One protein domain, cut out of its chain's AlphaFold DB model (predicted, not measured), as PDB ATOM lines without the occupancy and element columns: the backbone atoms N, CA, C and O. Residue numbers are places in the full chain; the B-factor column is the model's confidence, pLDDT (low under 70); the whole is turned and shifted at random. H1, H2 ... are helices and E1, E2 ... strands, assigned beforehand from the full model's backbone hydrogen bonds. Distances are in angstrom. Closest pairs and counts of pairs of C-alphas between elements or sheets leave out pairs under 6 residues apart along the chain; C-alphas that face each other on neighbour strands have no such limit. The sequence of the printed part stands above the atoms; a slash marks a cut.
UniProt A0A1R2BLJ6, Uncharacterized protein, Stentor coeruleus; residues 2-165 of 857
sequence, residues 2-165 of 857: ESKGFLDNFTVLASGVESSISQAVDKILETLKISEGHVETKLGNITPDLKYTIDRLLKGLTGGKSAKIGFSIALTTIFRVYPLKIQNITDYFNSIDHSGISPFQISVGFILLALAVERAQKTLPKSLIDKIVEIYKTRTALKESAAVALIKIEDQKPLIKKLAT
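This is residues 2 to 165 of the 857 residues of an uncharacterized protein of Stentor coeruleus (UniProt A0A1R2BLJ6). Look for an elongated stack of helices in two rows: H2, H4, H6 and H8 stand in one row, each running the same way as the one before, and H1, H3, H5 and H7 form a looser second row over it. The small strand hairpin E1 E2 lies by residues 48 to 51 of H3, and H9 with the tail to residue 165 makes the end beyond H7 and H8. The printed part has 164 residues with nine named helices and two named strands, in the order H1 H2 E1 E2 H3 H4 H5 H6 H7 H8 H9; the sheet E1 - E2 is antiparallel and the class is mostly helix. The whole is compact, with a radius of gyration of the C-alphas of 15.9 A, and spans 53 by 30 by 29 A.

Start at the hairpin of E1, residues 39 to 41, and E2, residues 44 to 46, where N 39 and O 46 are 2.8 A apart, within hydrogen-bond range. H3, residues 48 to 60, and H4, residues 65 to 81, form a helical hairpin, closest at C-alphas Leu 57 and Phe 71, 5.4 A. With H2, residues 18 to 33, they make an up and down bundle, each helix running against the one before. H4 is the hub, touching four helices: H3; H2, at Val 25 and Ala 74, 5.8 A; H1, residues 4 to 15, at Ala 14 and Ala 67, 4.0 A; and H6, residues 103 to 119, at Thr 76 and Ala 116, 4.7 A. H6 touches H8, residues 140 to 151, at a shallow tilt of 14 degrees, closest at Leu 115 and Ala 149, 5.8 A. H7, residues 126 to 138, touches H5, residues 86 to 95, with residues 126 to 128 alone, closest at Leu 128 and Thr 90, 5.7 A. H9, residues 157 to 161, touches no helix. Every O i to N i+4 pair is within hydrogen-bond range in H3, H6, H7 and H9, but not in H1 (6 of 8), H2 (10 of 12), H4 (12 of 13), H5 (4 of 6) and H8 (6 of 8).

Find C-alpha 4 at (17.762, -14.092, 3.084), where H1 begins; H9 ends at C-alpha 161, (-3.756, 2.184, 45.839). H4 measures 25.4 A, H6 24.6 A and H2 23.7 A.

The C-alphas farthest apart, of Ser 3 and Thr 165, are 52.8 A apart. The printed part has no cut and no long link. Confidence is under 70 in 30 residues, among them 2 to 7 and 151 to 165.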
ATOM      1  N   GLU A   2      23.549 -13.877   7.237       46.16
ATOM      2  CA  GLU A   2      22.087 -13.892   7.413       46.16
ATOM      3  C   GLU A   2      21.453 -14.645   6.232       46.16
ATOM      4  O   GLU A   2      21.701 -14.299   5.074       46.16
ATOM      5  N   SER A   3      20.657 -15.687   6.487       50.44
ATOM      6  CA  SER A   3      19.891 -16.317   5.410       50.44
ATOM      7  C   SER A   3      18.783 -15.350   4.981       50.44
ATOM      8  O   SER A   3      17.993 -14.872   5.794       50.44
ATOM      9  N   LYS A   4      18.727 -15.033   3.684       55.09
ATOM     10  CA  LYS A   4      17.762 -14.092   3.084       55.09
ATOM     11  C   LYS A   4      16.306 -14.383   3.507       55.09
ATOM     12  O   LYS A   4      15.546 -13.457   3.763       55.09
ATOM     13  N   GLY A   5      15.972 -15.662   3.710       57.41
ATOM     14  CA  GLY A   5      14.650 -16.110   4.159       57.41
ATOM     15  C   GLY A   5      14.276 -15.751   5.606       57.41
ATOM     16  O   GLY A   5      13.090 -15.707   5.921       57.41
ATOM     17  N   PHE A   6      15.235 -15.454   6.492       66.12
ATOM     18  CA  PHE A   6      14.934 -15.049   7.872       66.12
ATOM     19  C   PHE A   6      14.445 -13.593   7.952       66.12
ATOM     20  O   PHE A   6      13.532 -13.279   8.715       66.12
ATOM     21  N   LEU A   7      14.990 -12.709   7.106       67.62
ATOM     22  CA  LEU A   7      14.598 -11.297   7.025       67.62
ATOM     23  C   LEU A   7      13.212 -11.108   6.379       67.62
ATOM     24  O   LEU A   7      12.446 -10.219   6.772       67.62
ATOM     25  N   ASP A   8      12.866 -11.979   5.428       75.69
ATOM     26  CA  ASP A   8      11.569 -11.978   4.744       75.69
ATOM     27  C   ASP A   8      10.412 -12.216   5.731       75.69
ATOM     28  O   ASP A   8       9.384 -11.540   5.656       75.69
ATOM     29  N   ASN A   9      10.601 -13.074   6.741       81.69
ATOM     30  CA  ASN A   9       9.578 -13.348   7.758       81.69
ATOM     31  C   ASN A   9       9.254 -12.114   8.619       81.69
ATOM     32  O   ASN A   9       8.086 -11.846   8.898       81.69
ATOM     33  N   PHE A  10      10.246 -11.294   8.990       81.50
ATOM     34  CA  PHE A  10       9.986 -10.035   9.707       81.50
ATOM     35  C   PHE A  10       9.283  -8.993   8.832       81.50
ATOM     36  O   PHE A  10       8.499  -8.188   9.337       81.50
ATOM     37  N   THR A  11       9.529  -9.022   7.522       81.31
ATOM     38  CA  THR A  11       8.837  -8.162   6.551       81.31
ATOM     39  C   THR A  11       7.362  -8.558   6.432       81.31
ATOM     40  O   THR A  11       6.485  -7.692   6.403       81.31
ATOM     41  N   VAL A  12       7.065  -9.861   6.478       81.44
ATOM     42  CA  VAL A  12       5.691 -10.383   6.559       81.44
ATOM     43  C   VAL A  12       5.014  -9.970   7.870       81.44
ATOM     44  O   VAL A  12       3.879  -9.498   7.838       81.44
ATOM     45  N   LEU A  13       5.704 -10.037   9.015       82.88
ATOM     46  CA  LEU A  13       5.159  -9.536  10.288       82.88
ATOM     47  C   LEU A  13       4.873  -8.026  10.250       82.88
ATOM     48  O   LEU A  13       3.866  -7.572  10.798       82.88
ATOM     49  N   ALA A  14       5.723  -7.246   9.579       81.69
ATOM     50  CA  ALA A  14       5.548  -5.803   9.432       81.69
ATOM     51  C   ALA A  14       4.349  -5.424   8.537       81.69
ATOM     52  O   ALA A  14       3.761  -4.356   8.737       81.69
ATOM     53  N   SER A  15       3.969  -6.286   7.585       79.31
ATOM     54  CA  SER A  15       2.832  -6.059   6.678       79.31
ATOM     55  C   SER A  15       1.469  -6.250   7.361       79.31
ATOM     56  O   SER A  15       0.503  -5.583   6.993       79.31
ATOM     57  N   GLY A  16       1.402  -7.085   8.406       64.69
ATOM     58  CA  GLY A  16       0.210  -7.280   9.238       64.69
ATOM     59  C   GLY A  16      -0.905  -8.125   8.605       64.69
ATOM     60  O   GLY A  16      -2.045  -8.036   9.053       64.69
ATOM     61  N   VAL A  17      -0.605  -8.923   7.576       76.75
ATOM     62  CA  VAL A  17      -1.577  -9.817   6.915       76.75
ATOM     63  C   VAL A  17      -1.816 -11.071   7.768       76.75
ATOM     64  O   VAL A  17      -0.947 -11.935   7.854       76.75
ATOM     65  N   GLU A  18      -2.995 -11.183   8.393       63.12
ATOM     66  CA  GLU A  18      -3.310 -12.213   9.405       63.12
ATOM     67  C   GLU A  18      -3.059 -13.661   8.954       63.12
ATOM     68  O   GLU A  18      -2.470 -14.433   9.711       63.12
ATOM     69  N   SER A  19      -3.416 -14.020   7.718       66.88
ATOM     70  CA  SER A  19      -3.215 -15.375   7.177       66.88
ATOM     71  C   SER A  19      -1.740 -15.769   7.029       66.88
ATOM     72  O   SER A  19      -1.408 -16.951   7.087       66.88
ATOM     73  N   SER A  20      -0.844 -14.790   6.878       78.19
ATOM     74  CA  SER A  20       0.593 -15.002   6.669       78.19
ATOM     75  C   SER A  20       1.412 -14.880   7.961       78.19
ATOM     76  O   SER A  20       2.553 -15.341   8.004       78.19
ATOM     77  N   ILE A  21       0.851 -14.283   9.023       83.19
ATOM     78  CA  ILE A  21       1.550 -14.080  10.306       83.19
ATOM     79  C   ILE A  21       1.853 -15.420  10.982       83.19
ATOM     80  O   ILE A  21       2.981 -15.615  11.421       83.19
ATOM     81  N   SER A  22       0.893 -16.353  11.036       80.00
ATOM     82  CA  SER A  22       1.114 -17.660  11.682       80.00
ATOM     83  C   SER A  22       2.259 -18.424  11.016       80.00
ATOM     84  O   SER A  22       3.190 -18.846  11.691       80.00
ATOM     85  N   GLN A  23       2.254 -18.491   9.681       82.69
ATOM     86  CA  GLN A  23       3.301 -19.163   8.905       82.69
ATOM     87  C   GLN A  23       4.679 -18.517   9.097       82.69
ATOM     88  O   GLN A  23       5.690 -19.215   9.165       82.69
ATOM     89  N   ALA A  24       4.738 -17.184   9.187       85.31
ATOM     90  CA  ALA A  24       5.983 -16.473   9.464       85.31
ATOM     91  C   ALA A  24       6.500 -16.762  10.884       85.31
ATOM     92  O   ALA A  24       7.701 -16.942  11.070       85.31
ATOM     93  N   VAL A  25       5.607 -16.840  11.876       86.38
ATOM     94  CA  VAL A  25       5.960 -17.185  13.262       86.38
ATOM     95  C   VAL A  25       6.472 -18.624  13.363       86.38
ATOM     96  O   VAL A  25       7.500 -18.839  14.001       86.38
ATOM     97  N   ASP A  26       5.829 -19.583  12.696       84.25
ATOM     98  CA  ASP A  26       6.251 -20.991  12.706       84.25
ATOM     99  C   ASP A  26       7.661 -21.164  12.116       84.25
ATOM    100  O   ASP A  26       8.522 -21.791  12.734       84.25
ATOM    101  N   LYS A  27       7.952 -20.498  10.990       84.38
ATOM    102  CA  LYS A  27       9.292 -20.490  10.375       84.38
ATOM    103  C   LYS A  27      10.357 -19.839  11.261       84.38
ATOM    104  O   LYS A  27      11.500 -20.301  11.305       84.38
ATOM    105  N   ILE A  28      10.003 -18.763  11.972       86.25
ATOM    106  CA  ILE A  28      10.899 -18.142  12.959       86.25
ATOM    107  C   ILE A  28      11.209 -19.147  14.078       86.25
ATOM    108  O   ILE A  28      12.373 -19.309  14.432       86.25
ATOM    109  N   LEU A  29      10.209 -19.868  14.593       84.75
ATOM    110  CA  LEU A  29      10.408 -20.881  15.634       84.75
ATOM    111  C   LEU A  29      11.257 -22.069  15.159       84.75
ATOM    112  O   LEU A  29      12.109 -22.530  15.913       84.75
ATOM    113  N   GLU A  30      11.061 -22.558  13.934       84.12
ATOM    114  CA  GLU A  30      11.904 -23.611  13.343       84.12
ATOM    115  C   GLU A  30      13.369 -23.184  13.261       84.12
ATOM    116  O   GLU A  30      14.255 -23.936  13.661       84.12
ATOM    117  N   THR A  31      13.618 -21.946  12.828       81.06
ATOM    118  CA  THR A  31      14.977 -21.391  12.748       81.06
ATOM    119  C   THR A  31      15.625 -21.318  14.131       81.06
ATOM    120  O   THR A  31      16.782 -21.689  14.308       81.06
ATOM    121  N   LEU A  32      14.863 -20.898  15.144       81.88
ATOM    122  CA  LEU A  32      15.358 -20.773  16.514       81.88
ATOM    123  C   LEU A  32      15.629 -22.123  17.205       81.88
ATOM    124  O   LEU A  32      16.382 -22.147  18.176       81.88
ATOM    125  N   LYS A  33      15.046 -23.239  16.740       79.75
ATOM    126  CA  LYS A  33      15.303 -24.588  17.291       79.75
ATOM    127  C   LYS A  33      16.683 -25.145  16.927       79.75
ATOM    128  O   LYS A  33      17.170 -26.016  17.635       79.75
ATOM    129  N   ILE A  34      17.278 -24.667  15.835       78.31
ATOM    130  CA  ILE A  34      18.560 -25.155  15.291       78.31
ATOM    131  C   ILE A  34      19.739 -24.295  15.801       78.31
ATOM    132  O   ILE A  34      20.900 -24.577  15.530       78.31
ATOM    133  N   SER A  35      19.449 -23.231  16.554       75.44
ATOM    134  CA  SER A  35      20.442 -22.287  17.066       75.44
ATOM    135  C   SER A  35      21.252 -22.887  18.223       75.44
ATOM    136  O   SER A  35      20.678 -23.372  19.199       75.44
ATOM    137  N   GLU A  36      22.582 -22.808  18.138       71.69
ATOM    138  CA  GLU A  36      23.516 -23.303  19.158       71.69
ATOM    139  C   GLU A  36      24.265 -22.158  19.865       71.69
ATOM    140  O   GLU A  36      24.418 -21.052  19.342       71.69
ATOM    141  N   GLY A  37      24.767 -22.435  21.071       75.75
ATOM    142  CA  GLY A  37      25.488 -21.462  21.897       75.75
ATOM    143  C   GLY A  37      24.576 -20.598  22.773       75.75
ATOM    144  O   GLY A  37      23.361 -20.557  22.604       75.75
ATOM    145  N   HIS A  38      25.161 -19.922  23.763       79.12
ATOM    146  CA  HIS A  38      24.418 -19.132  24.745       79.12
ATOM    147  C   HIS A  38      25.114 -17.797  25.017       79.12
ATOM    148  O   HIS A  38      26.340 -17.718  25.069       79.12
ATOM    149  N   VAL A  39      24.315 -16.750  25.201       80.38
ATOM    150  CA  VAL A  39      24.750 -15.402  25.556       80.38
ATOM    151  C   VAL A  39      23.956 -14.948  26.770       80.38
ATOM    152  O   VAL A  39      22.722 -15.010  26.793       80.38
ATOM    153  N   GLU A  40      24.663 -14.435  27.771       77.50
ATOM    154  CA  GLU A  40      24.031 -13.863  28.949       77.50
ATOM    155  C   GLU A  40      23.418 -12.496  28.616       77.50
ATOM    156  O   GLU A  40      24.073 -11.580  28.116       77.50
ATOM    157  N   THR A  41      22.121 -12.355  28.879       76.00
ATOM    158  CA  THR A  41      21.369 -11.113  28.682       76.00
ATOM    159  C   THR A  41      20.533 -10.799  29.919       76.00
ATOM    160  O   THR A  41      20.323 -11.650  30.784       76.00
ATOM    161  N   LYS A  42      19.946  -9.594  29.982       73.50
ATOM    162  CA  LYS A  42      18.983  -9.261  31.050       73.50
ATOM    163  C   LYS A  42      17.749 -10.176  31.048       73.50
ATOM    164  O   LYS A  42      17.106 -10.297  32.089       73.50
ATOM    165  N   LEU A  43      17.434 -10.826  29.922       74.38
ATOM    166  CA  LEU A  43      16.355 -11.814  29.787       74.38
ATOM    167  C   LEU A  43      16.779 -13.239  30.193       74.38
ATOM    168  O   LEU A  43      15.953 -14.151  30.157       74.38
ATOM    169  N   GLY A  44      18.032 -13.434  30.610       76.62
ATOM    170  CA  GLY A  44      18.625 -14.731  30.936       76.62
ATOM    171  C   GLY A  44      19.660 -15.185  29.907       76.62
ATOM    172  O   GLY A  44      20.040 -14.428  29.010       76.62
ATOM    173  N   ASN A  45      20.121 -16.425  30.062       80.69
ATOM    174  CA  ASN A  45      21.075 -17.044  29.151       80.69
ATOM    175  C   ASN A  45      20.320 -17.619  27.943       80.69
ATOM    176  O   ASN A  45      19.540 -18.558  28.106       80.69
ATOM    177  N   ILE A  46      20.480 -17.011  26.767       82.88
ATOM    178  CA  ILE A  46      19.692 -17.313  25.558       82.88
ATOM    179  C   ILE A  46      20.586 -17.415  24.326       82.88
ATOM    180  O   ILE A  46      21.683 -16.859  24.315       82.88
ATOM    181  N   THR A  47      20.126 -18.088  23.271       84.00
ATOM    182  CA  THR A  47      20.909 -18.190  22.033       84.00
ATOM    183  C   THR A  47      21.029 -16.832  21.317       84.00
ATOM    184  O   THR A  47      20.137 -15.977  21.454       84.00
ATOM    185  N   PRO A  48      22.107 -16.596  20.540       82.38
ATOM    186  CA  PRO A  48      22.283 -15.361  19.769       82.38
ATOM    187  C   PRO A  48      21.100 -15.037  18.843       82.38
ATOM    188  O   PRO A  48      20.674 -13.882  18.772       82.38
ATOM    189  N   ASP A  49      20.519 -16.049  18.192       81.69
ATOM    190  CA  ASP A  49      19.408 -15.860  17.251       81.69
ATOM    191  C   ASP A  49      18.097 -15.514  17.966       81.69
ATOM    192  O   ASP A  49      17.310 -14.688  17.487       81.69
ATOM    193  N   LEU A  50      17.873 -16.083  19.159       83.12
ATOM    194  CA  LEU A  50      16.719 -15.748  19.994       83.12
ATOM    195  C   LEU A  50      16.814 -14.305  20.493       83.12
ATOM    196  O   LEU A  50      15.826 -13.571  20.435       83.12
ATOM    197  N   LYS A  51      18.008 -13.873  20.912       84.94
ATOM    198  CA  LYS A  51      18.269 -12.478  21.286       84.94
ATOM    199  C   LYS A  51      17.959 -11.528  20.127       84.94
ATOM    200  O   LYS A  51      17.165 -10.605  20.296       84.94
ATOM    201  N   TYR A  52      18.527 -11.787  18.948       85.06
ATOM    202  CA  TYR A  52      18.302 -10.971  17.751       85.06
ATOM    203  C   TYR A  52      16.814 -10.874  17.387       85.06
ATOM    204  O   TYR A  52      16.297  -9.795  17.087       85.06
ATOM    205  N   THR A  53      16.105 -12.002  17.458       87.12
ATOM    206  CA  THR A  53      14.665 -12.064  17.193       87.12
ATOM    207  C   THR A  53      13.886 -11.196  18.170       87.12
ATOM    208  O   THR A  53      13.072 -10.374  17.750       87.12
ATOM    209  N   ILE A  54      14.153 -11.320  19.470       87.06
ATOM    210  CA  ILE A  54      13.479 -10.521  20.497       87.06
ATOM    211  C   ILE A  54      13.760  -9.026  20.293       87.06
ATOM    212  O   ILE A  54      12.818  -8.236  20.338       87.06
ATOM    213  N   ASP A  55      15.000  -8.634  19.982       86.12
ATOM    214  CA  ASP A  55      15.365  -7.235  19.703       86.12
ATOM    215  C   ASP A  55      14.553  -6.654  18.537       86.12
ATOM    216  O   ASP A  55      13.970  -5.569  18.644       86.12
ATOM    217  N   ARG A  56      14.453  -7.403  17.430       86.88
ATOM    218  CA  ARG A  56      13.671  -7.021  16.244       86.88
ATOM    219  C   ARG A  56      12.186  -6.878  16.554       86.88
ATOM    220  O   ARG A  56      11.578  -5.875  16.174       86.88
ATOM    221  N   LEU A  57      11.600  -7.857  17.240       88.69
ATOM    222  CA  LEU A  57      10.171  -7.851  17.549       88.69
ATOM    223  C   LEU A  57       9.807  -6.728  18.528       88.69
ATOM    224  O   LEU A  57       8.821  -6.021  18.320       88.69
ATOM    225  N   LEU A  58      10.620  -6.531  19.570       87.94
ATOM    226  CA  LEU A  58      10.434  -5.455  20.538       87.94
ATOM    227  C   LEU A  58      10.553  -4.084  19.866       87.94
ATOM    228  O   LEU A  58       9.671  -3.244  20.048       87.94
ATOM    229  N   LYS A  59      11.556  -3.863  19.009       86.12
ATOM    230  CA  LYS A  59      11.661  -2.616  18.233       86.12
ATOM    231  C   LYS A  59      10.433  -2.411  17.331       86.12
ATOM    232  O   LYS A  59       9.881  -1.310  17.271       86.12
ATOM    233  N   GLY A  60       9.933  -3.484  16.716       84.75
ATOM    234  CA  GLY A  60       8.742  -3.490  15.861       84.75
ATOM    235  C   GLY A  60       7.442  -3.032  16.541       84.75
ATOM    236  O   GLY A  60       6.598  -2.414  15.887       84.75
ATOM    237  N   LEU A  61       7.295  -3.219  17.861       86.12
ATOM    238  CA  LEU A  61       6.127  -2.745  18.630       86.12
ATOM    239  C   LEU A  61       5.966  -1.218  18.636       86.12
ATOM    240  O   LEU A  61       4.881  -0.696  18.908       86.12
ATOM    241  N   THR A  62       7.029  -0.483  18.324       83.94
ATOM    242  CA  THR A  62       7.000   0.982  18.253       83.94
ATOM    243  C   THR A  62       6.665   1.516  16.850       83.94
ATOM    244  O   THR A  62       6.432   2.714  16.679       83.94
ATOM    245  N   GLY A  63       6.548   0.629  15.854       80.06
ATOM    246  CA  GLY A  63       6.320   0.957  14.445       80.06
ATOM    247  C   GLY A  63       4.880   1.348  14.067       80.06
ATOM    248  O   GLY A  63       4.089   1.857  14.873       80.06
ATOM    249  N   GLY A  64       4.540   1.145  12.790       79.38
ATOM    250  CA  GLY A  64       3.219   1.439  12.215       79.38
ATOM    251  C   GLY A  64       2.088   0.546  12.748       79.38
ATOM    252  O   GLY A  64       2.322  -0.418  13.474       79.38
ATOM    253  N   LYS A  65       0.834   0.868  12.396       76.75
ATOM    254  CA  LYS A  65      -0.363   0.164  12.902       76.75
ATOM    255  C   LYS A  65      -0.361  -1.335  12.558       76.75
ATOM    256  O   LYS A  65      -0.619  -2.138  13.446       76.75
ATOM    257  N   SER A  66      -0.042  -1.695  11.315       75.69
ATOM    258  CA  SER A  66      -0.031  -3.092  10.851       75.69
ATOM    259  C   SER A  66       1.100  -3.905  11.487       75.69
ATOM    260  O   SER A  66       0.865  -4.989  12.013       75.69
ATOM    261  N   ALA A  67       2.296  -3.316  11.559       78.81
ATOM    262  CA  ALA A  67       3.463  -3.895  12.217       78.81
ATOM    263  C   ALA A  67       3.186  -4.270  13.683       78.81
ATOM    264  O   ALA A  67       3.500  -5.372  14.125       78.81
ATOM    265  N   LYS A  68       2.534  -3.382  14.439       85.69
ATOM    266  CA  LYS A  68       2.208  -3.603  15.857       85.69
ATOM    267  C   LYS A  68       1.414  -4.882  16.122       85.69
ATOM    268  O   LYS A  68       1.642  -5.520  17.146       85.69
ATOM    269  N   ILE A  69       0.503  -5.248  15.220       78.62
ATOM    270  CA  ILE A  69      -0.331  -6.449  15.352       78.62
ATOM    271  C   ILE A  69       0.527  -7.699  15.135       78.62
ATOM    272  O   ILE A  69       0.590  -8.552  16.020       78.62
ATOM    273  N   GLY A  70       1.257  -7.767  14.016       82.88
ATOM    274  CA  GLY A  70       2.116  -8.913  13.697       82.88
ATOM    275  C   GLY A  70       3.232  -9.135  14.715       82.88
ATOM    276  O   GLY A  70       3.422 -10.253  15.189       82.88
ATOM    277  N   PHE A  71       3.912  -8.065  15.136       89.38
ATOM    278  CA  PHE A  71       4.977  -8.149  16.137       89.38
ATOM    279  C   PHE A  71       4.463  -8.551  17.528       89.38
ATOM    280  O   PHE A  71       5.123  -9.325  18.221       89.38
ATOM    281  N   SER A  72       3.275  -8.090  17.935       85.75
ATOM    282  CA  SER A  72       2.662  -8.481  19.214       85.75
ATOM    283  C   SER A  72       2.246  -9.956  19.236       85.75
ATOM    284  O   SER A  72       2.471 -10.637  20.241       85.75
ATOM    285  N   ILE A  73       1.701 -10.475  18.129       84.12
ATOM    286  CA  ILE A  73       1.358 -11.898  17.985       84.12
ATOM    287  C   ILE A  73       2.624 -12.758  18.061       84.12
ATOM    288  O   ILE A  73       2.686 -13.677  18.873       84.12
ATOM    289  N   ALA A  74       3.661 -12.407  17.294       86.25
ATOM    290  CA  ALA A  74       4.933 -13.127  17.301       86.25
ATOM    291  C   ALA A  74       5.583 -13.162  18.696       86.25
ATOM    292  O   ALA A  74       6.012 -14.222  19.148       86.25
ATOM    293  N   LEU A  75       5.597 -12.034  19.422       89.06
ATOM    294  CA  LEU A  75       6.108 -11.983  20.798       89.06
ATOM    295  C   LEU A  75       5.319 -12.873  21.755       89.06
ATOM    296  O   LEU A  75       5.924 -13.563  22.571       89.06
ATOM    297  N   THR A  76       3.988 -12.880  21.641       86.81
ATOM    298  CA  THR A  76       3.125 -13.740  22.465       86.81
ATOM    299  C   THR A  76       3.519 -15.210  22.294       86.81
ATOM    300  O   THR A  76       3.703 -15.926  23.278       86.81
ATOM    301  N   THR A  77       3.716 -15.653  21.049       85.44
ATOM    302  CA  THR A  77       4.095 -17.037  20.743       85.44
ATOM    303  C   THR A  77       5.513 -17.362  21.214       85.44
ATOM    304  O   THR A  77       5.716 -18.377  21.877       85.44
ATOM    305  N   ILE A  78       6.495 -16.491  20.958       86.38
ATOM    306  CA  ILE A  78       7.886 -16.715  21.389       86.38
ATOM    307  C   ILE A  78       7.992 -16.777  22.913       86.38
ATOM    308  O   ILE A  78       8.650 -17.668  23.449       86.38
ATOM    309  N   PHE A  79       7.310 -15.886  23.633       86.31
ATOM    310  CA  PHE A  79       7.307 -15.905  25.097       86.31
ATOM    311  C   PHE A  79       6.627 -17.139  25.683       86.31
ATOM    312  O   PHE A  79       6.943 -17.501  26.818       86.31
ATOM    313  N   ARG A  80       5.729 -17.794  24.943       83.88
ATOM    314  CA  ARG A  80       5.125 -19.067  25.344       83.88
ATOM    315  C   ARG A  80       6.089 -20.243  25.163       83.88
ATOM    316  O   ARG A  80       6.106 -21.132  26.006       83.88
ATOM    317  N   VAL A  81       6.880 -20.236  24.090       84.06
ATOM    318  CA  VAL A  81       7.786 -21.340  23.726       84.06
ATOM    319  C   VAL A  81       9.105 -21.298  24.505       84.06
ATOM    320  O   VAL A  81       9.610 -22.349  24.888       84.06
ATOM    321  N   TYR A  82       9.654 -20.110  24.786       80.12
ATOM    322  CA  TYR A  82      10.966 -19.973  25.433       80.12
ATOM    323  C   TYR A  82      10.868 -19.561  26.920       80.12
ATOM    324  O   TYR A  82      10.167 -18.596  27.258       80.12
ATOM    325  N   PRO A  83      11.597 -20.235  27.838       65.00
ATOM    326  CA  PRO A  83      11.574 -19.967  29.281       65.00
ATOM    327  C   PRO A  83      12.461 -18.765  29.663       65.00
ATOM    328  O   PRO A  83      13.423 -18.874  30.417       65.00
ATOM    329  N   LEU A  84      12.139 -17.591  29.122       73.62
ATOM    330  CA  LEU A  84      12.865 -16.343  29.378       73.62
ATOM    331  C   LEU A  84      12.599 -15.803  30.793       73.62
ATOM    332  O   LEU A  84      11.477 -15.899  31.304       73.62
ATOM    333  N   LYS A  85      13.591 -15.128  31.395       71.38
ATOM    334  CA  LYS A  85      13.427 -14.345  32.633       71.38
ATOM    335  C   LYS A  85      12.688 -13.038  32.329       71.38
ATOM    336  O   LYS A  85      13.258 -11.957  32.220       71.38
ATOM    337  N   ILE A  86      11.373 -13.161  32.202       67.38
ATOM    338  CA  ILE A  86      10.430 -12.108  31.787       67.38
ATOM    339  C   ILE A  86      10.382 -10.921  32.761       67.38
ATOM    340  O   ILE A  86       9.995  -9.817  32.384       67.38
ATOM    341  N   GLN A  87      10.852 -11.114  33.996       64.56
ATOM    342  CA  GLN A  87      10.868 -10.108  35.060       64.56
ATOM    343  C   GLN A  87      11.662  -8.835  34.707       64.56
ATOM    344  O   GLN A  87      11.340  -7.763  35.216       64.56
ATOM    345  N   ASN A  88      12.610  -8.928  33.764       73.75
ATOM    346  CA  ASN A  88      13.468  -7.819  33.328       73.75
ATOM    347  C   ASN A  88      13.107  -7.265  31.935       73.75
ATOM    348  O   ASN A  88      13.875  -6.498  31.352       73.75
ATOM    349  N   ILE A  89      11.950  -7.638  31.372       77.19
ATOM    350  CA  ILE A  89      11.543  -7.229  30.016       77.19
ATOM    351  C   ILE A  89      11.484  -5.712  29.848       77.19
ATOM    352  O   ILE A  89      11.844  -5.206  28.791       77.19
ATOM    353  N   THR A  90      11.055  -4.975  30.873       77.62
ATOM    354  CA  THR A  90      10.993  -3.508  30.820       77.62
ATOM    355  C   THR A  90      12.382  -2.900  30.658       77.62
ATOM    356  O   THR A  90      12.574  -2.028  29.812       77.62
ATOM    357  N   ASP A  91      13.362  -3.385  31.419       78.62
ATOM    358  CA  ASP A  91      14.742  -2.896  31.358       78.62
ATOM    359  C   ASP A  91      15.427  -3.308  30.061       78.62
ATOM    360  O   ASP A  91      16.268  -2.574  29.542       78.62
ATOM    361  N   TYR A  92      15.050  -4.471  29.529       83.31
ATOM    362  CA  TYR A  92      15.517  -4.931  28.234       83.31
ATOM    363  C   TYR A  92      14.935  -4.089  27.095       83.31
ATOM    364  O   TYR A  92      15.687  -3.565  26.278       83.31
ATOM    365  N   PHE A  93      13.621  -3.847  27.098       85.94
ATOM    366  CA  PHE A  93      12.966  -2.966  26.133       85.94
ATOM    367  C   PHE A  93      13.570  -1.563  26.169       85.94
ATOM    368  O   PHE A  93      13.853  -1.007  25.119       85.94
ATOM    369  N   ASN A  94      13.843  -1.016  27.356       81.75
ATOM    370  CA  ASN A  94      14.509   0.281  27.504       81.75
ATOM    371  C   ASN A  94      15.967   0.299  27.027       81.75
ATOM    372  O   ASN A  94      16.464   1.365  26.685       81.75
ATOM    373  N   SER A  95      16.659  -0.844  27.032       81.00
ATOM    374  CA  SER A  95      18.050  -0.935  26.568       81.00
ATOM    375  C   SER A  95      18.195  -1.012  25.048       81.00
ATOM    376  O   SER A  95      19.298  -0.835  24.538       81.00
ATOM    377  N   ILE A  96      17.099  -1.264  24.325       83.31
ATOM    378  CA  ILE A  96      17.087  -1.223  22.863       83.31
ATOM    379  C   ILE A  96      17.229   0.232  22.413       83.31
ATOM    380  O   ILE A  96      16.588   1.129  22.961       83.31
ATOM    381  N   ASP A  97      18.041   0.467  21.383       79.19
ATOM    382  CA  ASP A  97      18.144   1.789  20.777       79.19
ATOM    383  C   ASP A  97      16.836   2.178  20.063       79.19
ATOM    384  O   ASP A  97      16.497   1.660  18.983       79.19
ATOM    385  N   HIS A  98      16.123   3.115  20.695       79.50
ATOM    386  CA  HIS A  98      14.897   3.745  20.202       79.50
ATOM    387  C   HIS A  98      15.142   5.115  19.558       79.50
ATOM    388  O   HIS A  98      14.199   5.900  19.411       79.50
ATOM    389  N   SER A  99      16.386   5.438  19.192       78.06
ATOM    390  CA  SER A  99      16.709   6.663  18.460       78.06
ATOM    391  C   SER A  99      15.781   6.833  17.242       78.06
ATOM    392  O   SER A  99      15.570   5.922  16.442       78.06
ATOM    393  N   GLY A 100      15.126   7.996  17.148       75.75
ATOM    394  CA  GLY A 100      14.169   8.308  16.075       75.75
ATOM    395  C   GLY A 100      12.716   7.849  16.285       75.75
ATOM    396  O   GLY A 100      11.872   8.138  15.438       75.75
ATOM    397  N   ILE A 101      12.373   7.194  17.400       81.12
ATOM    398  CA  ILE A 101      10.991   6.800  17.732       81.12
ATOM    399  C   ILE A 101      10.372   7.803  18.715       81.12
ATOM    400  O   ILE A 101      10.992   8.223  19.691       81.12
ATOM    401  N   SER A 102       9.110   8.188  18.491       85.12
ATOM    402  CA  SER A 102       8.443   9.163  19.363       85.12
ATOM    403  C   SER A 102       8.125   8.600  20.765       85.12
ATOM    404  O   SER A 102       7.722   7.439  20.891       85.12
ATOM    405  N   PRO A 103       8.144   9.429  21.832       84.81
ATOM    406  CA  PRO A 103       7.731   9.009  23.182       84.81
ATOM    407  C   PRO A 103       6.312   8.421  23.254       84.81
ATOM    408  O   PRO A 103       6.009   7.575  24.101       84.81
ATOM    409  N   PHE A 104       5.425   8.856  22.353       85.19
ATOM    410  CA  PHE A 104       4.079   8.307  22.211       85.19
ATOM    411  C   PHE A 104       4.106   6.859  21.701       85.19
ATOM    412  O   PHE A 104       3.450   5.996  22.279       85.19
ATOM    413  N   GLN A 105       4.894   6.569  20.662       84.50
ATOM    414  CA  GLN A 105       5.052   5.212  20.127       84.50
ATOM    415  C   GLN A 105       5.723   4.264  21.119       84.50
ATOM    416  O   GLN A 105       5.309   3.111  21.209       84.50
ATOM    417  N   ILE A 106       6.683   4.757  21.901       86.12
ATOM    418  CA  ILE A 106       7.305   3.998  22.995       86.12
ATOM    419  C   ILE A 106       6.248   3.621  24.046       86.12
ATOM    420  O   ILE A 106       6.159   2.466  24.454       86.12
ATOM    421  N   SER A 107       5.376   4.566  24.420       88.75
ATOM    422  CA  SER A 107       4.267   4.313  25.356       88.75
ATOM    423  C   SER A 107       3.273   3.273  24.817       88.75
ATOM    424  O   SER A 107       2.817   2.408  25.560       88.75
ATOM    425  N   VAL A 108       2.961   3.315  23.515       86.81
ATOM    426  CA  VAL A 108       2.152   2.278  22.848       86.81
ATOM    427  C   VAL A 108       2.866   0.924  22.870       86.81
ATOM    428  O   VAL A 108       2.228  -0.091  23.143       86.81
ATOM    429  N   GLY A 109       4.180   0.908  22.627       86.44
ATOM    430  CA  GLY A 109       5.007  -0.294  22.685       86.44
ATOM    431  C   GLY A 109       4.937  -0.980  24.049       86.44
ATOM    432  O   GLY A 109       4.687  -2.179  24.103       86.44
ATOM    433  N   PHE A 110       5.032  -0.221  25.147       88.88
ATOM    434  CA  PHE A 110       4.862  -0.759  26.502       88.88
ATOM    435  C   PHE A 110       3.489  -1.397  26.735       88.88
ATOM    436  O   PHE A 110       3.411  -2.472  27.325       88.88
ATOM    437  N   ILE A 111       2.410  -0.762  26.263       86.75
ATOM    438  CA  ILE A 111       1.045  -1.299  26.400       86.75
ATOM    439  C   ILE A 111       0.914  -2.630  25.650       86.75
ATOM    440  O   ILE A 111       0.401  -3.602  26.201       86.75
ATOM    441  N   LEU A 112       1.393  -2.694  24.405       87.31
ATOM    442  CA  LEU A 112       1.329  -3.911  23.589       87.31
ATOM    443  C   LEU A 112       2.220  -5.028  24.135       87.31
ATOM    444  O   LEU A 112       1.841  -6.195  24.083       87.31
ATOM    445  N   LEU A 113       3.375  -4.672  24.695       88.00
ATOM    446  CA  LEU A 113       4.272  -5.603  25.364       88.00
ATOM    447  C   LEU A 113       3.616  -6.223  26.602       88.00
ATOM    448  O   LEU A 113       3.683  -7.436  26.774       88.00
ATOM    449  N   ALA A 114       2.931  -5.419  27.420       85.88
ATOM    450  CA  ALA A 114       2.166  -5.924  28.560       85.88
ATOM    451  C   ALA A 114       1.081  -6.916  28.112       85.88
ATOM    452  O   ALA A 114       0.977  -8.008  28.661       85.88
ATOM    453  N   LEU A 115       0.334  -6.593  27.055       83.44
ATOM    454  CA  LEU A 115      -0.676  -7.501  26.508       83.44
ATOM    455  C   LEU A 115      -0.073  -8.801  25.952       83.44
ATOM    456  O   LEU A 115      -0.658  -9.863  26.131       83.44
ATOM    457  N   ALA A 116       1.088  -8.740  25.295       85.00
ATOM    458  CA  ALA A 116       1.757  -9.928  24.762       85.00
ATOM    459  C   ALA A 116       2.277 -10.857  25.874       85.00
ATOM    460  O   ALA A 116       2.139 -12.075  25.779       85.00
ATOM    461  N   VAL A 117       2.850 -10.287  26.942       83.75
ATOM    462  CA  VAL A 117       3.333 -11.048  28.109       83.75
ATOM    463  C   VAL A 117       2.176 -11.715  28.849       83.75
ATOM    464  O   VAL A 117       2.278 -12.885  29.206       83.75
ATOM    465  N   GLU A 118       1.069 -10.998  29.043       81.00
ATOM    466  CA  GLU A 118      -0.122 -11.543  29.697       81.00
ATOM    467  C   GLU A 118      -0.748 -12.684  28.885       81.00
ATOM    468  O   GLU A 118      -0.955 -13.775  29.415       81.00
ATOM    469  N   ARG A 119      -0.946 -12.492  27.573       79.88
ATOM    470  CA  ARG A 119      -1.502 -13.522  26.676       79.88
ATOM    471  C   ARG A 119      -0.660 -14.792  26.591       79.88
ATOM    472  O   ARG A 119      -1.201 -15.856  26.305       79.88
ATOM    473  N   ALA A 120       0.641 -14.703  26.858       78.69
ATOM    474  CA  ALA A 120       1.525 -15.861  26.956       78.69
ATOM    475  C   ALA A 120       1.338 -16.669  28.267       78.69
ATOM    476  O   ALA A 120       2.159 -17.540  28.546       78.69
ATOM    477  N   GLN A 121       0.270 -16.402  29.040       66.31
ATOM    478  CA  GLN A 121      -0.092 -17.021  30.327       66.31
ATOM    479  C   GLN A 121       0.923 -16.759  31.449       66.31
ATOM    480  O   GLN A 121       1.239 -17.647  32.240       66.31
ATOM    481  N   LYS A 122       1.469 -15.539  31.522       68.94
ATOM    482  CA  LYS A 122       2.501 -15.185  32.508       68.94
ATOM    483  C   LYS A 122       2.115 -13.962  33.333       68.94
ATOM    484  O   LYS A 122       1.523 -13.010  32.831       68.94
ATOM    485  N   THR A 123       2.498 -13.968  34.610       73.19
ATOM    486  CA  THR A 123       2.302 -12.835  35.524       73.19
ATOM    487  C   THR A 123       3.092 -11.615  35.050       73.19
ATOM    488  O   THR A 123       4.297 -11.703  34.799       73.19
ATOM    489  N   LEU A 124       2.425 -10.463  34.961       76.56
ATOM    490  CA  LEU A 124       3.037  -9.210  34.520       76.56
ATOM    491  C   LEU A 124       4.118  -8.711  35.504       76.56
ATOM    492  O   LEU A 124       3.853  -8.619  36.705       76.56
ATOM    493  N   PRO A 125       5.316  -8.315  35.026       78.12
ATOM    494  CA  PRO A 125       6.352  -7.738  35.882       78.12
ATOM    495  C   PRO A 125       5.910  -6.428  36.549       78.12
ATOM    496  O   PRO A 125       5.330  -5.553  35.904       78.12
ATOM    497  N   LYS A 126       6.259  -6.239  37.831       77.75
ATOM    498  CA  LYS A 126       5.916  -5.033  38.613       77.75
ATOM    499  C   LYS A 126       6.406  -3.733  37.957       77.75
ATOM    500  O   LYS A 126       5.671  -2.752  37.937       77.75
ATOM    501  N   SER A 127       7.606  -3.750  37.377       79.56
ATOM    502  CA  SER A 127       8.196  -2.623  36.643       79.56
ATOM    503  C   SER A 127       7.378  -2.228  35.409       79.56
ATOM    504  O   SER A 127       7.176  -1.041  35.149       79.56
ATOM    505  N   LEU A 128       6.844  -3.213  34.681       83.56
ATOM    506  CA  LEU A 128       5.967  -2.983  33.535       83.56
ATOM    507  C   LEU A 128       4.620  -2.416  33.989       83.56
ATOM    508  O   LEU A 128       4.155  -1.427  33.429       83.56
ATOM    509  N   ILE A 129       4.038  -2.984  35.049       83.12
ATOM    510  CA  ILE A 129       2.794  -2.497  35.657       83.12
ATOM    511  C   ILE A 129       2.922  -1.022  36.058       83.12
ATOM    512  O   ILE A 129       2.063  -0.216  35.704       83.12
ATOM    513  N   ASP A 130       4.001  -0.648  36.748       84.31
ATOM    514  CA  ASP A 130       4.223   0.729  37.197       84.31
ATOM    515  C   ASP A 130       4.337   1.707  36.017       84.31
ATOM    516  O   ASP A 130       3.771   2.802  36.065       84.31
ATOM    517  N   LYS A 131       4.956   1.285  34.906       85.69
ATOM    518  CA  LYS A 131       5.009   2.070  33.664       85.69
ATOM    519  C   LYS A 131       3.643   2.230  33.000       85.69
ATOM    520  O   LYS A 131       3.315   3.333  32.564       85.69
ATOM    521  N   ILE A 132       2.814   1.185  32.955       85.75
ATOM    522  CA  ILE A 132       1.452   1.306  32.410       85.75
ATOM    523  C   ILE A 132       0.574   2.188  33.309       85.75
ATOM    524  O   ILE A 132      -0.197   3.000  32.796       85.75
ATOM    525  N   VAL A 133       0.730   2.112  34.634       82.12
ATOM    526  CA  VAL A 133       0.053   3.012  35.586       82.12
ATOM    527  C   VAL A 133       0.479   4.468  35.368       82.12
ATOM    528  O   VAL A 133      -0.362   5.367  35.375       82.12
ATOM    529  N   GLU A 134       1.764   4.726  35.136       84.12
ATOM    530  CA  GLU A 134       2.273   6.060  34.805       84.12
ATOM    531  C   GLU A 134       1.675   6.583  33.487       84.12
ATOM    532  O   GLU A 134       1.211   7.725  33.429       84.12
ATOM    533  N   ILE A 135       1.594   5.739  32.451       84.25
ATOM    534  CA  ILE A 135       0.944   6.073  31.172       84.25
ATOM    535  C   ILE A 135      -0.549   6.365  31.384       84.25
ATOM    536  O   ILE A 135      -1.048   7.370  30.877       84.25
ATOM    537  N   TYR A 136      -1.251   5.552  32.178       80.62
ATOM    538  CA  TYR A 136      -2.667   5.745  32.508       80.62
ATOM    539  C   TYR A 136      -2.929   7.094  33.201       80.62
ATOM    540  O   TYR A 136      -3.915   7.772  32.896       80.62
ATOM    541  N   LYS A 137      -2.022   7.519  34.091       76.81
ATOM    542  CA  LYS A 137      -2.091   8.816  34.789       76.81
ATOM    543  C   LYS A 137      -1.781  10.000  33.873       76.81
ATOM    544  O   LYS A 137      -2.470  11.014  33.918       76.81
ATOM    545  N   THR A 138      -0.726   9.894  33.068       77.94
ATOM    546  CA  THR A 138      -0.098  11.058  32.416       77.94
ATOM    547  C   THR A 138      -0.472  11.227  30.939       77.94
ATOM    548  O   THR A 138      -0.459  12.346  30.424       77.94
ATOM    549  N   ARG A 139      -0.841  10.152  30.228       79.94
ATOM    550  CA  ARG A 139      -1.073  10.158  28.771       79.94
ATOM    551  C   ARG A 139      -2.550   9.959  28.436       79.94
ATOM    552  O   ARG A 139      -3.011   8.860  28.146       79.94
ATOM    553  N   THR A 140      -3.294  11.063  28.374       70.25
ATOM    554  CA  THR A 140      -4.752  11.050  28.128       70.25
ATOM    555  C   THR A 140      -5.191  10.340  26.841       70.25
ATOM    556  O   THR A 140      -6.272   9.760  26.832       70.25
ATOM    557  N   ALA A 141      -4.382  10.370  25.776       71.44
ATOM    558  CA  ALA A 141      -4.679   9.718  24.495       71.44
ATOM    559  C   ALA A 141      -4.498   8.186  24.515       71.44
ATOM    560  O   ALA A 141      -5.014   7.508  23.636       71.44
ATOM    561  N   LEU A 142      -3.775   7.647  25.502       75.88
ATOM    562  CA  LEU A 142      -3.494   6.212  25.647       75.88
ATOM    563  C   LEU A 142      -4.193   5.594  26.861       75.88
ATOM    564  O   LEU A 142      -3.973   4.425  27.172       75.88
ATOM    565  N   LYS A 143      -5.030   6.372  27.555       73.12
ATOM    566  CA  LYS A 143      -5.626   5.995  28.838       73.12
ATOM    567  C   LYS A 143      -6.492   4.735  28.738       73.12
ATOM    568  O   LYS A 143      -6.382   3.870  29.598       73.12
ATOM    569  N   GLU A 144      -7.285   4.592  27.676       65.31
ATOM    570  CA  GLU A 144      -8.112   3.395  27.443       65.31
ATOM    571  C   GLU A 144      -7.263   2.157  27.159       65.31
ATOM    572  O   GLU A 144      -7.452   1.118  27.782       65.31
ATOM    573  N   SER A 145      -6.278   2.267  26.268       72.50
ATOM    574  CA  SER A 145      -5.389   1.147  25.943       72.50
ATOM    575  C   SER A 145      -4.555   0.712  27.153       72.50
ATOM    576  O   SER A 145      -4.361  -0.482  27.370       72.50
ATOM    577  N   ALA A 146      -4.115   1.665  27.978       80.00
ATOM    578  CA  ALA A 146      -3.453   1.383  29.247       80.00
ATOM    579  C   ALA A 146      -4.405   0.710  30.250       80.00
ATOM    580  O   ALA A 146      -4.006  -0.244  30.910       80.00
ATOM    581  N   ALA A 147      -5.668   1.147  30.329       73.19
ATOM    582  CA  ALA A 147      -6.676   0.497  31.164       73.19
ATOM    583  C   ALA A 147      -6.881  -0.967  30.754       73.19
ATOM    584  O   ALA A 147      -6.838  -1.840  31.611       73.19
ATOM    585  N   VAL A 148      -7.020  -1.248  29.453       72.81
ATOM    586  CA  VAL A 148      -7.183  -2.616  28.923       72.81
ATOM    587  C   VAL A 148      -6.035  -3.531  29.356       72.81
ATOM    588  O   VAL A 148      -6.288  -4.661  29.763       72.81
ATOM    589  N   ALA A 149      -4.792  -3.043  29.323       75.31
ATOM    590  CA  ALA A 149      -3.637  -3.808  29.792       75.31
ATOM    591  C   ALA A 149      -3.646  -4.029  31.319       75.31
ATOM    592  O   ALA A 149      -3.315  -5.115  31.782       75.31
ATOM    593  N   LEU A 150      -4.061  -3.030  32.106       75.75
ATOM    594  CA  LEU A 150      -4.140  -3.135  33.572       75.75
ATOM    595  C   LEU A 150      -5.308  -4.006  34.058       75.75
ATOM    596  O   LEU A 150      -5.243  -4.548  35.163       75.75
ATOM    597  N   ILE A 151      -6.367  -4.153  33.255       68.94
ATOM    598  CA  ILE A 151      -7.559  -4.940  33.610       68.94
ATOM    599  C   ILE A 151      -7.277  -6.437  33.692       68.94
ATOM    600  O   ILE A 151      -7.964  -7.165  34.400       68.94
ATOM    601  N   LYS A 152      -6.238  -6.889  32.994       68.50
ATOM    602  CA  LYS A 152      -5.842  -8.294  32.917       68.50
ATOM    603  C   LYS A 152      -4.996  -8.777  34.101       68.50
ATOM    604  O   LYS A 152      -4.610  -9.936  34.137       68.50
ATOM    605  N   ILE A 153      -4.706  -7.911  35.073       69.44
ATOM    606  CA  ILE A 153      -3.942  -8.269  36.275       69.44
ATOM    607  C   ILE A 153      -4.893  -8.843  37.337       69.44
ATOM    608  O   ILE A 153      -5.881  -8.198  37.691       69.44
ATOM    609  N   GLU A 154      -4.580 -10.034  37.860       58.00
ATOM    610  CA  GLU A 154      -5.419 -10.753  38.837       58.00
ATOM    611  C   GLU A 154      -5.551 -10.026  40.190       58.00
ATOM    612  O   GLU A 154      -6.656  -9.943  40.728       58.00
ATOM    613  N   ASP A 155      -4.471  -9.443  40.733       63.56
ATOM    614  CA  ASP A 155      -4.515  -8.732  42.023       63.56
ATOM    615  C   ASP A 155      -4.726  -7.215  41.859       63.56
ATOM    616  O   ASP A 155      -3.812  -6.437  41.567       63.56
ATOM    617  N   GLN A 156      -5.976  -6.791  42.053       60.34
ATOM    618  CA  GLN A 156      -6.473  -5.456  41.698       60.34
ATOM    619  C   GLN A 156      -6.361  -4.424  42.835       60.34
ATOM    620  O   GLN A 156      -6.275  -3.216  42.589       60.34
ATOM    621  N   LYS A 157      -6.318  -4.859  44.103       61.09
ATOM    622  CA  LYS A 157      -6.272  -3.952  45.271       61.09
ATOM    623  C   LYS A 157      -4.990  -3.100  45.345       61.09
ATOM    624  O   LYS A 157      -5.096  -1.914  45.676       61.09
ATOM    625  N   PRO A 158      -3.787  -3.625  45.040       63.28
ATOM    626  CA  PRO A 158      -2.550  -2.841  45.068       63.28
ATOM    627  C   PRO A 158      -2.486  -1.784  43.957       63.28
ATOM    628  O   PRO A 158      -1.916  -0.714  44.157       63.28
ATOM    629  N   LEU A 159      -3.085  -2.064  42.795       64.94
ATOM    630  CA  LEU A 159      -3.114  -1.172  41.631       64.94
ATOM    631  C   LEU A 159      -3.918   0.099  41.900       64.94
ATOM    632  O   LEU A 159      -3.452   1.201  41.619       64.94
ATOM    633  N   ILE A 160      -5.091  -0.053  42.513       62.56
ATOM    634  CA  ILE A 160      -5.968   1.065  42.872       62.56
ATOM    635  C   ILE A 160      -5.276   1.988  43.883       62.56
ATOM    636  O   ILE A 160      -5.322   3.206  43.733       62.56
ATOM    637  N   LYS A 161      -4.553   1.418  44.861       63.84
ATOM    638  CA  LYS A 161      -3.756   2.184  45.839       63.84
ATOM    639  C   LYS A 161      -2.607   2.972  45.205       63.84
ATOM    640  O   LYS A 161      -2.201   3.993  45.747       63.84
ATOM    641  N   LYS A 162      -2.075   2.516  44.067       66.50
ATOM    642  CA  LYS A 162      -1.009   3.217  43.336       66.50
ATOM    643  C   LYS A 162      -1.518   4.416  42.536       66.50
ATOM    644  O   LYS A 162      -0.695   5.176  42.023       66.50
ATOM    645  N   LEU A 163      -2.828   4.618  42.386       64.69
ATOM    646  CA  LEU A 163      -3.389   5.751  41.648       64.69
ATOM    647  C   LEU A 163      -3.469   6.995  42.544       64.69
ATOM    648  O   LEU A 163      -3.945   6.938  43.669       64.69
ATOM    649  N   ALA A 164      -2.968   8.126  42.038       56.03
ATOM    650  CA  ALA A 164      -2.759   9.335  42.838       56.03
ATOM    651  C   ALA A 164      -4.056  10.109  43.128       56.03
ATOM    652  O   ALA A 164      -4.104  10.897  44.066       56.03
ATOM    653  N   THR A 165      -5.101   9.908  42.321       59.41
ATOM    654  CA  THR A 165      -6.379  10.603  42.480       59.41
ATOM    655  C   THR A 165      -7.531   9.609  42.571       59.41
ATOM    656  O   THR A 165      -7.560   8.599  41.863       59.41
TER     657      THR A 165